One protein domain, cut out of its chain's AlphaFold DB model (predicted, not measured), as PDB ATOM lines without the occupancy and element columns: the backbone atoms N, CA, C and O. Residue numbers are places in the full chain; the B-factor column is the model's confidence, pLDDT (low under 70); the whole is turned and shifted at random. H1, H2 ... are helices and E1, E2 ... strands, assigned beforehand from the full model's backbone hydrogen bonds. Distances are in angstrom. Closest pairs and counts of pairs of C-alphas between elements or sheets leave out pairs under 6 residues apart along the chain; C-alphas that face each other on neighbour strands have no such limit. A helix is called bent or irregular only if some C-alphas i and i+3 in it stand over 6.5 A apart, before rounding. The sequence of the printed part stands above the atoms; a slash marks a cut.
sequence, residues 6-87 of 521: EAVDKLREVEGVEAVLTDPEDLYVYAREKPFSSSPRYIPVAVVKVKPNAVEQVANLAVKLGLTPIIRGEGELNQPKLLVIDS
ATOM      1  N   GLU A   6      13.841 -10.497  34.162       94.38
ATOM      2  CA  GLU A   6      12.770 -10.729  35.141       94.38
ATOM      3  C   GLU A   6      12.206  -9.420  35.718       94.38
ATOM      4  O   GLU A   6      10.999  -9.279  35.883       94.38
ATOM      5  N   ALA A   7      13.066  -8.438  36.009       94.06
ATOM      6  CA  ALA A   7      12.616  -7.141  36.506       94.06
ATOM      7  C   ALA A   7      11.865  -6.340  35.429       94.06
ATOM      8  O   ALA A   7      10.878  -5.679  35.745       94.06
ATOM      9  N   VAL A   8      12.296  -6.420  34.165       95.38
ATOM     10  CA  VAL A   8      11.576  -5.821  33.028       95.38
ATOM     11  C   VAL A   8      10.197  -6.457  32.860       95.38
ATOM     12  O   VAL A   8       9.217  -5.732  32.709       95.38
ATOM     13  N   ASP A   9      10.109  -7.785  32.917       95.75
ATOM     14  CA  ASP A   9       8.849  -8.511  32.740       95.75
ATOM     15  C   ASP A   9       7.862  -8.183  33.877       95.75
ATOM     16  O   ASP A   9       6.727  -7.802  33.601       95.75
ATOM     17  N   LYS A  10       8.324  -8.140  35.137       96.50
ATOM     18  CA  LYS A  10       7.504  -7.693  36.284       96.50
ATOM     19  C   LYS A  10       6.964  -6.271  36.127       96.50
ATOM     20  O   LYS A  10       5.841  -5.996  36.532       96.50
ATOM     21  N   LEU A  11       7.761  -5.350  35.579       96.38
ATOM     22  CA  LEU A  11       7.301  -3.984  35.318       96.38
ATOM     23  C   LEU A  11       6.233  -3.958  34.218       96.38
ATOM     24  O   LEU A  11       5.282  -3.196  34.334       96.38
ATOM     25  N   ARG A  12       6.358  -4.786  33.175       96.31
ATOM     26  CA  ARG A  12       5.382  -4.861  32.071       96.31
ATOM     27  C   ARG A  12       4.031  -5.434  32.486       96.31
ATOM     28  O   ARG A  12       3.029  -5.091  31.873       96.31
ATOM     29  N   GLU A  13       4.004  -6.294  33.497       96.69
ATOM     30  CA  GLU A  13       2.772  -6.899  34.023       96.69
ATOM     31  C   GLU A  13       1.908  -5.918  34.831       96.69
ATOM     32  O   GLU A  13       0.745  -6.207  35.109       96.69
ATOM     33  N   VAL A  14       2.447  -4.756  35.215       96.81
ATOM     34  CA  VAL A  14       1.682  -3.735  35.936       96.81
ATOM     35  C   VAL A  14       0.635  -3.113  35.009       96.81
ATOM     36  O   VAL A  14       0.959  -2.544  33.965       96.81
ATOM     37  N   GLU A  15      -0.633  -3.178  35.418       96.06
ATOM     38  CA  GLU A  15      -1.735  -2.565  34.680       96.06
ATOM     39  C   GLU A  15      -1.497  -1.059  34.487       96.06
ATOM     40  O   GLU A  15      -1.181  -0.332  35.425       96.06
ATOM     41  N   GLY A  16      -1.642  -0.584  33.247       93.38
ATOM     42  CA  GLY A  16      -1.397   0.814  32.884       93.38
ATOM     43  C   GLY A  16       0.053   1.141  32.507       93.38
ATOM     44  O   GLY A  16       0.315   2.287  32.138       93.38
ATOM     45  N   VAL A  17       0.974   0.171  32.525       96.00
ATOM     46  CA  VAL A  17       2.291   0.303  31.878       96.00
ATOM     47  C   VAL A  17       2.146   0.150  30.366       96.00
ATOM     48  O   VAL A  17       1.608  -0.834  29.869       96.00
ATOM     49  N   GLU A  18       2.643   1.136  29.622       94.00
ATOM     50  CA  GLU A  18       2.562   1.193  28.155       94.00
ATOM     51  C   GLU A  18       3.879   0.772  27.492       94.00
ATOM     52  O   GLU A  18       3.880   0.217  26.395       94.00
ATOM     53  N   ALA A  19       5.016   1.034  28.146       94.75
ATOM     54  CA  ALA A  19       6.328   0.590  27.688       94.75
ATOM     55  C   ALA A  19       7.343   0.536  28.837       94.75
ATOM     56  O   ALA A  19       7.327   1.367  29.741       94.75
ATOM     57  N   VAL A  20       8.289  -0.401  28.749       96.50
ATOM     58  CA  VAL A  20       9.502  -0.431  29.582       96.50
ATOM     59  C   VAL A  20      10.698  -0.308  28.648       96.50
ATOM     60  O   VAL A  20      10.932  -1.191  27.821       96.50
ATOM     61  N   LEU A  21      11.416   0.805  28.760       95.69
ATOM     62  CA  LEU A  21      12.510   1.210  27.887       95.69
ATOM     63  C   LEU A  21      13.847   0.971  28.588       95.69
ATOM     64  O   LEU A  21      14.077   1.452  29.701       95.69
ATOM     65  N   THR A  22      14.737   0.244  27.923       95.50
ATOM     66  CA  THR A  22      16.071  -0.098  28.442       95.50
ATOM     67  C   THR A  22      17.185   0.141  27.430       95.50
ATOM     68  O   THR A  22      18.348  -0.151  27.719       95.50
ATOM     69  N   ASP A  23      16.847   0.632  26.237       94.62
ATOM     70  CA  ASP A  23      17.831   0.836  25.183       94.62
ATOM     71  C   ASP A  23      18.645   2.109  25.443       94.62
ATOM     72  O   ASP A  23      18.086   3.096  25.933       94.62
ATOM     73  N   PRO A  24      19.951   2.126  25.117       93.75
ATOM     74  CA  PRO A  24      20.822   3.271  25.376       93.75
ATOM     75  C   PRO A  24      20.271   4.604  24.863       93.75
ATOM     76  O   PRO A  24      20.430   5.618  25.532       93.75
ATOM     77  N   GLU A  25      19.601   4.601  23.713       94.94
ATOM     78  CA  GLU A  25      18.993   5.770  23.081       94.94
ATOM     79  C   GLU A  25      17.854   6.345  23.932       94.94
ATOM     80  O   GLU A  25      17.813   7.551  24.169       94.94
ATOM     81  N   ASP A  26      16.960   5.497  24.454       94.88
ATOM     82  CA  ASP A  26      15.888   5.966  25.337       94.88
ATOM     83  C   ASP A  26      16.482   6.503  26.632       94.88
ATOM     84  O   ASP A  26      16.199   7.627  27.042       94.88
ATOM     85  N   LEU A  27      17.364   5.724  27.260       93.81
ATOM     86  CA  LEU A  27      17.981   6.114  28.522       93.81
ATOM     87  C   LEU A  27      18.735   7.438  28.375       93.81
ATOM     88  O   LEU A  27      18.671   8.270  29.273       93.81
ATOM     89  N   TYR A  28      19.380   7.673  27.232       91.69
ATOM     90  CA  TYR A  28      20.050   8.929  26.911       91.69
ATOM     91  C   TYR A  28      19.083  10.115  26.828       91.69
ATOM     92  O   TYR A  28      19.355  11.170  27.406       91.69
ATOM     93  N   VAL A  29      17.952   9.953  26.134       90.94
ATOM     94  CA  VAL A  29      16.929  11.005  26.019       90.94
ATOM     95  C   VAL A  29      16.361  11.349  27.394       90.94
ATOM     96  O   VAL A  29      16.250  12.522  27.740       90.94
ATOM     97  N   TYR A  30      16.058  10.343  28.208       90.44
ATOM     98  CA  TYR A  30      15.461  10.545  29.528       90.44
ATOM     99  C   TYR A  30      16.469  10.921  30.624       90.44
ATOM    100  O   TYR A  30      16.055  11.420  31.666       90.44
ATOM    101  N   ALA A  31      17.776  10.745  30.407       88.25
ATOM    102  CA  ALA A  31      18.816  11.172  31.350       88.25
ATOM    103  C   ALA A  31      19.035  12.695  31.373       88.25
ATOM    104  O   ALA A  31      19.714  13.216  32.257       88.25
ATOM    105  N   ARG A  32      18.526  13.418  30.373       79.50
ATOM    106  CA  ARG A  32      18.821  14.835  30.151       79.50
ATOM    107  C   ARG A  32      17.582  15.677  30.430       79.50
ATOM    108  O   ARG A  32      16.713  15.839  29.579       79.50
ATOM    109  N   GLU A  33      17.539  16.259  31.625       65.44
ATOM    110  CA  GLU A  33      16.482  17.203  32.016       65.44
ATOM    111  C   GLU A  33      16.551  18.514  31.219       65.44
ATOM    112  O   GLU A  33      15.527  19.115  30.903       65.44
ATOM    113  N   LYS A  34      17.770  18.917  30.845       70.56
ATOM    114  CA  LYS A  34      18.069  20.103  30.045       70.56
ATOM    115  C   LYS A  34      18.597  19.651  28.683       70.56
ATOM    116  O   LYS A  34      19.680  19.056  28.621       70.56
ATOM    117  N   PRO A  35      17.880  19.900  27.573       69.19
ATOM    118  CA  PRO A  35      18.408  19.596  26.251       69.19
ATOM    119  C   PRO A  35      19.765  20.277  26.056       69.19
ATOM    120  O   PRO A  35      19.920  21.453  26.381       69.19
ATOM    121  N   PHE A  36      20.737  19.532  25.528       67.44
ATOM    122  CA  PHE A  36      22.081  20.028  25.193       67.44
ATOM    123  C   PHE A  36      22.966  20.478  26.377       67.44
ATOM    124  O   PHE A  36      23.993  21.112  26.150       67.44
ATOM    125  N   SER A  37      22.623  20.149  27.631       67.62
ATOM    126  CA  SER A  37      23.533  20.366  28.772       67.62
ATOM    127  C   SER A  37      24.738  19.414  28.757       67.62
ATOM    128  O   SER A  37      24.807  18.500  27.935       67.62
ATOM    129  N   SER A  38      25.676  19.579  29.696       66.12
ATOM    130  CA  SER A  38      26.733  18.586  29.930       66.12
ATOM    131  C   SER A  38      26.151  17.194  30.211       66.12
ATOM    132  O   SER A  38      25.003  17.068  30.655       66.12
ATOM    133  N   SER A  39      26.939  16.152  29.926       68.00
ATOM    134  CA  SER A  39      26.514  14.764  30.099       68.00
ATOM    135  C   SER A  39      26.068  14.525  31.551       68.00
ATOM    136  O   SER A  39      26.751  14.956  32.488       68.00
ATOM    137  N   PRO A  40      24.913  13.874  31.762       71.88
ATOM    138  CA  PRO A  40      24.369  13.690  33.097       71.88
ATOM    139  C   PRO A  40      25.270  12.770  33.921       71.88
ATOM    140  O   PRO A  40      25.851  11.811  33.412       71.88
ATOM    141  N   ARG A  41      25.367  13.052  35.224       75.56
ATOM    142  CA  ARG A  41      26.183  12.258  36.155       75.56
ATOM    143  C   ARG A  41      25.679  10.818  36.287       75.56
ATOM    144  O   ARG A  41      26.477   9.909  36.501       75.56
ATOM    145  N   TYR A  42      24.367  10.627  36.157       83.31
ATOM    146  CA  TYR A  42      23.711   9.329  36.218       83.31
ATOM    147  C   TYR A  42      22.765   9.163  35.031       83.31
ATOM    148  O   TYR A  42      22.002  10.064  34.696       83.31
ATOM    149  N   ILE A  43      22.816   7.986  34.410       88.50
ATOM    150  CA  ILE A  43      21.888   7.563  33.360       88.50
ATOM    151  C   ILE A  43      20.906   6.579  34.013       88.50
ATOM    152  O   ILE A  43      21.363   5.688  34.745       88.50
ATOM    153  N   PRO A  44      19.585   6.717  33.797       92.50
ATOM    154  CA  PRO A  44      18.619   5.775  34.337       92.50
ATOM    155  C   PRO A  44      18.874   4.369  33.805       92.50
ATOM    156  O   PRO A  44      19.362   4.187  32.694       92.50
ATOM    157  N   VAL A  45      18.567   3.355  34.613       94.62
ATOM    158  CA  VAL A  45      18.708   1.949  34.199       94.62
ATOM    159  C   VAL A  45      17.495   1.461  33.410       94.62
ATOM    160  O   VAL A  45      17.602   0.472  32.685       94.62
ATOM    161  N   ALA A  46      16.358   2.140  33.571       96.06
ATOM    162  CA  ALA A  46      15.120   1.918  32.841       96.06
ATOM    163  C   ALA A  46      14.251   3.184  32.863       96.06
ATOM    164  O   ALA A  46      14.315   3.982  33.803       96.06
ATOM    165  N   VAL A  47      13.403   3.325  31.850       95.44
ATOM    166  CA  VAL A  47      12.291   4.282  31.828       95.44
ATOM    167  C   VAL A  47      11.004   3.485  31.665       95.44
ATOM    168  O   VAL A  47      10.942   2.586  30.830       95.44
ATOM    169  N   VAL A  48       9.973   3.791  32.444       96.62
ATOM    170  CA  VAL A  48       8.672   3.126  32.357       96.62
ATOM    171  C   VAL A  48       7.637   4.153  31.928       96.62
ATOM    172  O   VAL A  48       7.347   5.089  32.671       96.62
ATOM    173  N   LYS A  49       7.098   3.988  30.720       94.81
ATOM    174  CA  LYS A  49       5.971   4.773  30.220       94.81
ATOM    175  C   LYS A  49       4.692   4.235  30.844       94.81
ATOM    176  O   LYS A  49       4.415   3.041  30.724       94.81
ATOM    177  N   VAL A  50       3.931   5.104  31.500       95.25
ATOM    178  CA  VAL A  50       2.741   4.715  32.259       95.25
ATOM    179  C   VAL A  50       1.579   5.668  32.041       95.25
ATOM    180  O   VAL A  50       1.761   6.869  31.835       95.25
ATOM    181  N   LYS A  51       0.364   5.150  32.201       93.12
ATOM    182  CA  LYS A  51      -0.817   5.975  32.456       93.12
ATOM    183  C   LYS A  51      -0.745   6.587  33.865       93.12
ATOM    184  O   LYS A  51      -0.144   5.983  34.757       93.12
ATOM    185  N   PRO A  52      -1.387   7.748  34.116       91.44
ATOM    186  CA  PRO A  52      -1.324   8.419  35.419       91.44
ATOM    187  C   PRO A  52      -1.721   7.542  36.618       91.44
ATOM    188  O   PRO A  52      -1.148   7.681  37.694       91.44
ATOM    189  N   ASN A  53      -2.653   6.605  36.435       93.25
ATOM    190  CA  ASN A  53      -3.123   5.700  37.485       93.25
ATOM    191  C   ASN A  53      -2.107   4.614  37.895       93.25
ATOM    192  O   ASN A  53      -2.263   4.029  38.960       93.25
ATOM    193  N   ALA A  54      -1.077   4.346  37.087       95.69
ATOM    194  CA  ALA A  54      -0.097   3.288  37.347       95.69
ATOM    195  C   ALA A  54       1.195   3.790  38.026       95.69
ATOM    196  O   ALA A  54       2.050   2.988  38.405       95.69
ATOM    197  N   VAL A  55       1.346   5.110  38.205       96.06
ATOM    198  CA  VAL A  55       2.565   5.745  38.740       96.06
ATOM    199  C   VAL A  55       2.953   5.181  40.108       96.06
ATOM    200  O   VAL A  55       4.093   4.758  40.299       96.06
ATOM    201  N   GLU A  56       2.007   5.132  41.049       96.75
ATOM    202  CA  GLU A  56       2.268   4.684  42.421       96.75
ATOM    203  C   GLU A  56       2.655   3.198  42.474       96.75
ATOM    204  O   GLU A  56       3.617   2.815  43.144       96.75
ATOM    205  N   GLN A  57       1.951   2.351  41.719       97.12
ATOM    206  CA  GLN A  57       2.229   0.917  41.670       97.12
ATOM    207  C   GLN A  57       3.623   0.631  41.096       97.12
ATOM    208  O   GLN A  57       4.364  -0.182  41.657       97.12
ATOM    209  N   VAL A  58       4.008   1.329  40.024       97.31
ATOM    210  CA  VAL A  58       5.345   1.208  39.427       97.31
ATOM    211  C   VAL A  58       6.426   1.732  40.368       97.31
ATOM    212  O   VAL A  58       7.456   1.075  40.515       97.31
ATOM    213  N   ALA A  59       6.202   2.857  41.055       97.12
ATOM    214  CA  ALA A  59       7.150   3.388  42.037       97.12
ATOM    215  C   ALA A  59       7.403   2.387  43.176       97.12
ATOM    216  O   ALA A  59       8.554   2.069  43.486       97.12
ATOM    217  N   ASN A  60       6.337   1.811  43.734       97.44
ATOM    218  CA  ASN A  60       6.428   0.799  44.787       97.44
ATOM    219  C   ASN A  60       7.162  -0.466  44.320       97.44
ATOM    220  O   ASN A  60       7.969  -1.034  45.061       97.44
ATOM    221  N   LEU A  61       6.910  -0.917  43.088       97.25
ATOM    222  CA  LEU A  61       7.614  -2.059  42.508       97.25
ATOM    223  C   LEU A  61       9.097  -1.750  42.257       97.25
ATOM    224  O   LEU A  61       9.947  -2.583  42.566       97.25
ATOM    225  N   ALA A  62       9.432  -0.555  41.769       96.19
ATOM    226  CA  ALA A  62      10.812  -0.131  41.544       96.19
ATOM    227  C   ALA A  62      11.641  -0.174  42.840       96.19
ATOM    228  O   ALA A  62      12.740  -0.733  42.840       96.19
ATOM    229  N   VAL A  63      11.088   0.310  43.960       96.69
ATOM    230  CA  VAL A  63      11.742   0.226  45.280       96.69
ATOM    231  C   VAL A  63      11.980  -1.230  45.690       96.69
ATOM    232  O   VAL A  63      13.082  -1.572  46.119       96.69
ATOM    233  N   LYS A  64      10.995  -2.120  45.493       96.31
ATOM    234  CA  LYS A  64      11.146  -3.567  45.762       96.31
ATOM    235  C   LYS A  64      12.229  -4.221  44.900       96.31
ATOM    236  O   LYS A  64      12.867  -5.173  45.340       96.31
ATOM    237  N   LEU A  65      12.453  -3.709  43.691       94.94
ATOM    238  CA  LEU A  65      13.521  -4.138  42.782       94.94
ATOM    239  C   LEU A  65      14.887  -3.498  43.110       94.94
ATOM    240  O   LEU A  65      15.864  -3.738  42.398       94.94
ATOM    241  N   GLY A  66      14.983  -2.695  44.176       94.56
ATOM    242  CA  GLY A  66      16.216  -2.018  44.586       94.56
ATOM    243  C   GLY A  66      16.615  -0.859  43.670       94.56
ATOM    244  O   GLY A  66      17.810  -0.572  43.528       94.56
ATOM    245  N   LEU A  67      15.631  -0.237  43.017       95.25
ATOM    246  CA  LEU A  67      15.779   0.931  42.152       95.25
ATOM    247  C   LEU A  67      15.250   2.184  42.854       95.25
ATOM    248  O   LEU A  67      14.387   2.103  43.726       95.25
ATOM    249  N   THR A  68      15.732   3.344  42.422       94.81
ATOM    250  CA  THR A  68      15.237   4.647  42.878       94.81
ATOM    251  C   THR A  68      14.238   5.184  41.851       94.81
ATOM    252  O   THR A  68      14.676   5.632  40.785       94.81
ATOM    253  N   PRO A  69      12.915   5.125  42.102       95.06
ATOM    254  CA  PRO A  69      11.936   5.695  41.186       95.06
ATOM    255  C   PRO A  69      11.994   7.225  41.211       95.06
ATOM    256  O   PRO A  69      12.036   7.835  42.277       95.06
ATOM    257  N   ILE A  70      11.957   7.841  40.033       92.75
ATOM    258  CA  ILE A  70      11.822   9.289  39.850       92.75
ATOM    259  C   ILE A  70      10.723   9.525  38.822       92.75
ATOM    260  O   ILE A  70      10.771   8.966  37.728       92.75
ATOM    261  N   ILE A  71       9.734  10.349  39.155       91.25
ATOM    262  CA  ILE A  71       8.703  10.748  38.196       91.25
ATOM    263  C   ILE A  71       9.314  11.787  37.263       91.25
ATOM    264  O   ILE A  71       9.961  12.735  37.692       91.25
ATOM    265  N   ARG A  72       9.145  11.613  35.955       87.31
ATOM    266  CA  ARG A  72       9.656  12.564  34.971       87.31
ATOM    267  C   ARG A  72       9.132  13.974  35.267       87.31
ATOM    268  O   ARG A  72       7.944  14.146  35.494       87.31
ATOM    269  N   GLY A  73      10.004  14.980  35.210       80.12
ATOM    270  CA  GLY A  73       9.651  16.361  35.576       80.12
ATOM    271  C   GLY A  73       9.875  16.651  37.062       80.12
ATOM    272  O   GLY A  73      10.378  17.716  37.401       80.12
ATOM    273  N   GLU A  74       9.657  15.663  37.927       83.38
ATOM    274  CA  GLU A  74       9.749  15.796  39.378       83.38
ATOM    275  C   GLU A  74      11.102  15.291  39.905       83.38
ATOM    276  O   GLU A  74      11.545  14.190  39.593       83.38
ATOM    277  N   GLY A  75      11.776  16.084  40.738       76.38
ATOM    278  CA  GLY A  75      13.066  15.701  41.326       76.38
ATOM    279  C   GLY A  75      14.259  15.804  40.367       76.38
ATOM    280  O   GLY A  75      14.123  16.209  39.214       76.38
ATOM    281  N   GLU A  76      15.449  15.485  40.882       79.38
ATOM    282  CA  GLU A  76      16.722  15.567  40.156       79.38
ATOM    283  C   GLU A  76      17.294  14.173  39.871       79.38
ATOM    284  O   GLU A  76      17.347  13.313  40.753       79.38
ATOM    285  N   LEU A  77      17.836  13.970  38.668       82.25
ATOM    286  CA  LEU A  77      18.550  12.743  38.278       82.25
ATOM    287  C   LEU A  77      19.975  12.661  38.878       82.25
ATOM    288  O   LEU A  77      20.969  12.532  38.163       82.25
ATOM    289  N   ASN A  78      20.095  12.755  40.206       82.44
ATOM    290  CA  ASN A  78      21.372  12.876  40.924       82.44
ATOM    291  C   ASN A  78      21.750  11.647  41.784       82.44
ATOM    292  O   ASN A  78      22.725  11.705  42.535       82.44
ATOM    293  N   GLN A  79      21.024  10.531  41.651       83.62
ATOM    294  CA  GLN A  79      21.245   9.295  42.417       83.62
ATOM    295  C   GLN A  79      21.593   8.104  41.503       83.62
ATOM    296  O   GLN A  79      21.269   8.123  40.318       83.62
ATOM    297  N   PRO A  80      22.255   7.042  42.003       87.69
ATOM    298  CA  PRO A  80      22.467   5.814  41.234       87.69
ATOM    299  C   PRO A  80      21.186   4.960  41.128       87.69
ATOM    300  O   PRO A  80      20.263   5.109  41.917       87.69
ATOM    301  N   LYS A  81      21.167   4.000  40.186       91.12
ATOM    302  CA  LYS A  81      20.075   3.014  39.985       91.12
ATOM    303  C   LYS A  81      18.682   3.636  39.754       91.12
ATOM    304  O   LYS A  81      17.676   3.094  40.207       91.12
ATOM    305  N   LEU A  82      18.628   4.748  39.022       93.31
ATOM    306  CA  LEU A  82      17.377   5.452  38.726       93.31
ATOM    307  C   LEU A  82      16.461   4.646  37.802       93.31
ATOM    308  O   LEU A  82      16.916   4.121  36.782       93.31
ATOM    309  N   LEU A  83      15.169   4.635  38.118       95.44
ATOM    310  CA  LEU A  83      14.089   4.261  37.211       95.44
ATOM    311  C   LEU A  83      13.219   5.494  36.990       95.44
ATOM    312  O   LEU A  83      12.625   6.007  37.935       95.44
ATOM    313  N   VAL A  84      13.146   5.979  35.752       94.19
ATOM    314  CA  VAL A  84      12.298   7.135  35.427       94.19
ATOM    315  C   VAL A  84      10.890   6.648  35.107       94.19
ATOM    316  O   VAL A  84      10.715   5.792  34.246       94.19
ATOM    317  N   ILE A  85       9.884   7.196  35.777       95.06
ATOM    318  CA  ILE A  85       8.469   6.942  35.511       95.06
ATOM    319  C   ILE A  85       7.956   8.086  34.636       95.06
ATOM    320  O   ILE A  85       7.848   9.225  35.084       95.06
ATOM    321  N   ASP A  86       7.669   7.796  33.370       92.75
ATOM    322  CA  ASP A  86       7.123   8.759  32.421       92.75
ATOM    323  C   ASP A  86       5.600   8.626  32.340       92.75
ATOM    324  O   ASP A  86       5.067   7.817  31.579       92.75
ATOM    325  N   SER A  87       4.904   9.462  33.106       89.81
ATOM    326  CA  SER A  87       3.445   9.591  33.086       89.81
ATOM    327  C   SER A  87       2.939  10.697  32.154       89.81
ATOM    328  O   SER A  87       1.749  11.022  32.174       89.81
TER     329      SER A  87
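This is residues 6 to 87 of the 521 residues of an uncharacterized protein of Thermoprotei archaeon (UniProt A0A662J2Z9). What is the main picture? One twisted sheet of four strands has helices over both faces: H3 and H1 cover one face, and the short H2 packs on the other. A long loop, residues 31 to 45, reaches toward one end of the longest axis. What is the make-up? The printed part has 82 residues with three named helices and four named strands in the order H1 E1 H2 E2 H3 E3 E4; the sheet, E1 E2 E4 E3, is mixed, and the class is mixed, helices and strands. It is compact, with a radius of gyration of the C-alphas of 11.8 A, and elongated, spanning 35 by 22 by 22 A.

Where are the strands? E1 is residues 17 to 21, 11.0 A long; E2 is 46 to 50, 12.7 A; E4 is 82 to 86, 12.5 A, ending at C-alpha 86 (7.123, 8.759, 32.421); E3 is 68 to 71, 10.1 A. Where are the helices? H3 is residues 52 to 64, 20.2 A long, and is irregular: C-alphas 53 and 56 are 7.4 A apart. H1, residues 6 to 12, begins at C-alpha 6 (12.770, -10.729, 35.141), and H2 is residues 24 to 30; each is 9.9 A long.

How do the strands pair? E1 and E2 are antiparallel at 160 degrees, with N 49 and O 19 2.8 A apart. E2 and E4 are parallel at 24 degrees, with N 86 and O 48 2.8 A apart; E4 and E3 are parallel at 25 degrees, with N 85 and O 70 2.8 A apart. What is on the sheet? H3 lies over E4, along the strands at 8 degrees on the local plane, at a height over the sheet of 7.9 A; the closest C-alphas of H3 and E4 are those of Val 55 and Ile 85, 6.8 A apart. H1, on the same face, lies over E1 at a height of 9.4 A; H2, on the opposite face, lies only just over E2, with 3 of its 7 C-alphas falling on it. How do the helices' backbones run? Every O i to N i+4 pair is within hydrogen-bond range in H1 and H2; in H3, 7 of 9 are. E2, H3 and E3 form a split strand-helix-strand unit, two parallel strands with E4 between them, its crossover right-handed.

How large is it? The two C-alphas farthest apart are those of Glu 15 and Ser 38, 35.8 A. Is anything cut or uncertain? The printed part has no cut, and the H2 to E2 link of 15 residues is long. The mean pLDDT of the printed part is 90.1, with residue 33 and residues 35 to 39 under 70.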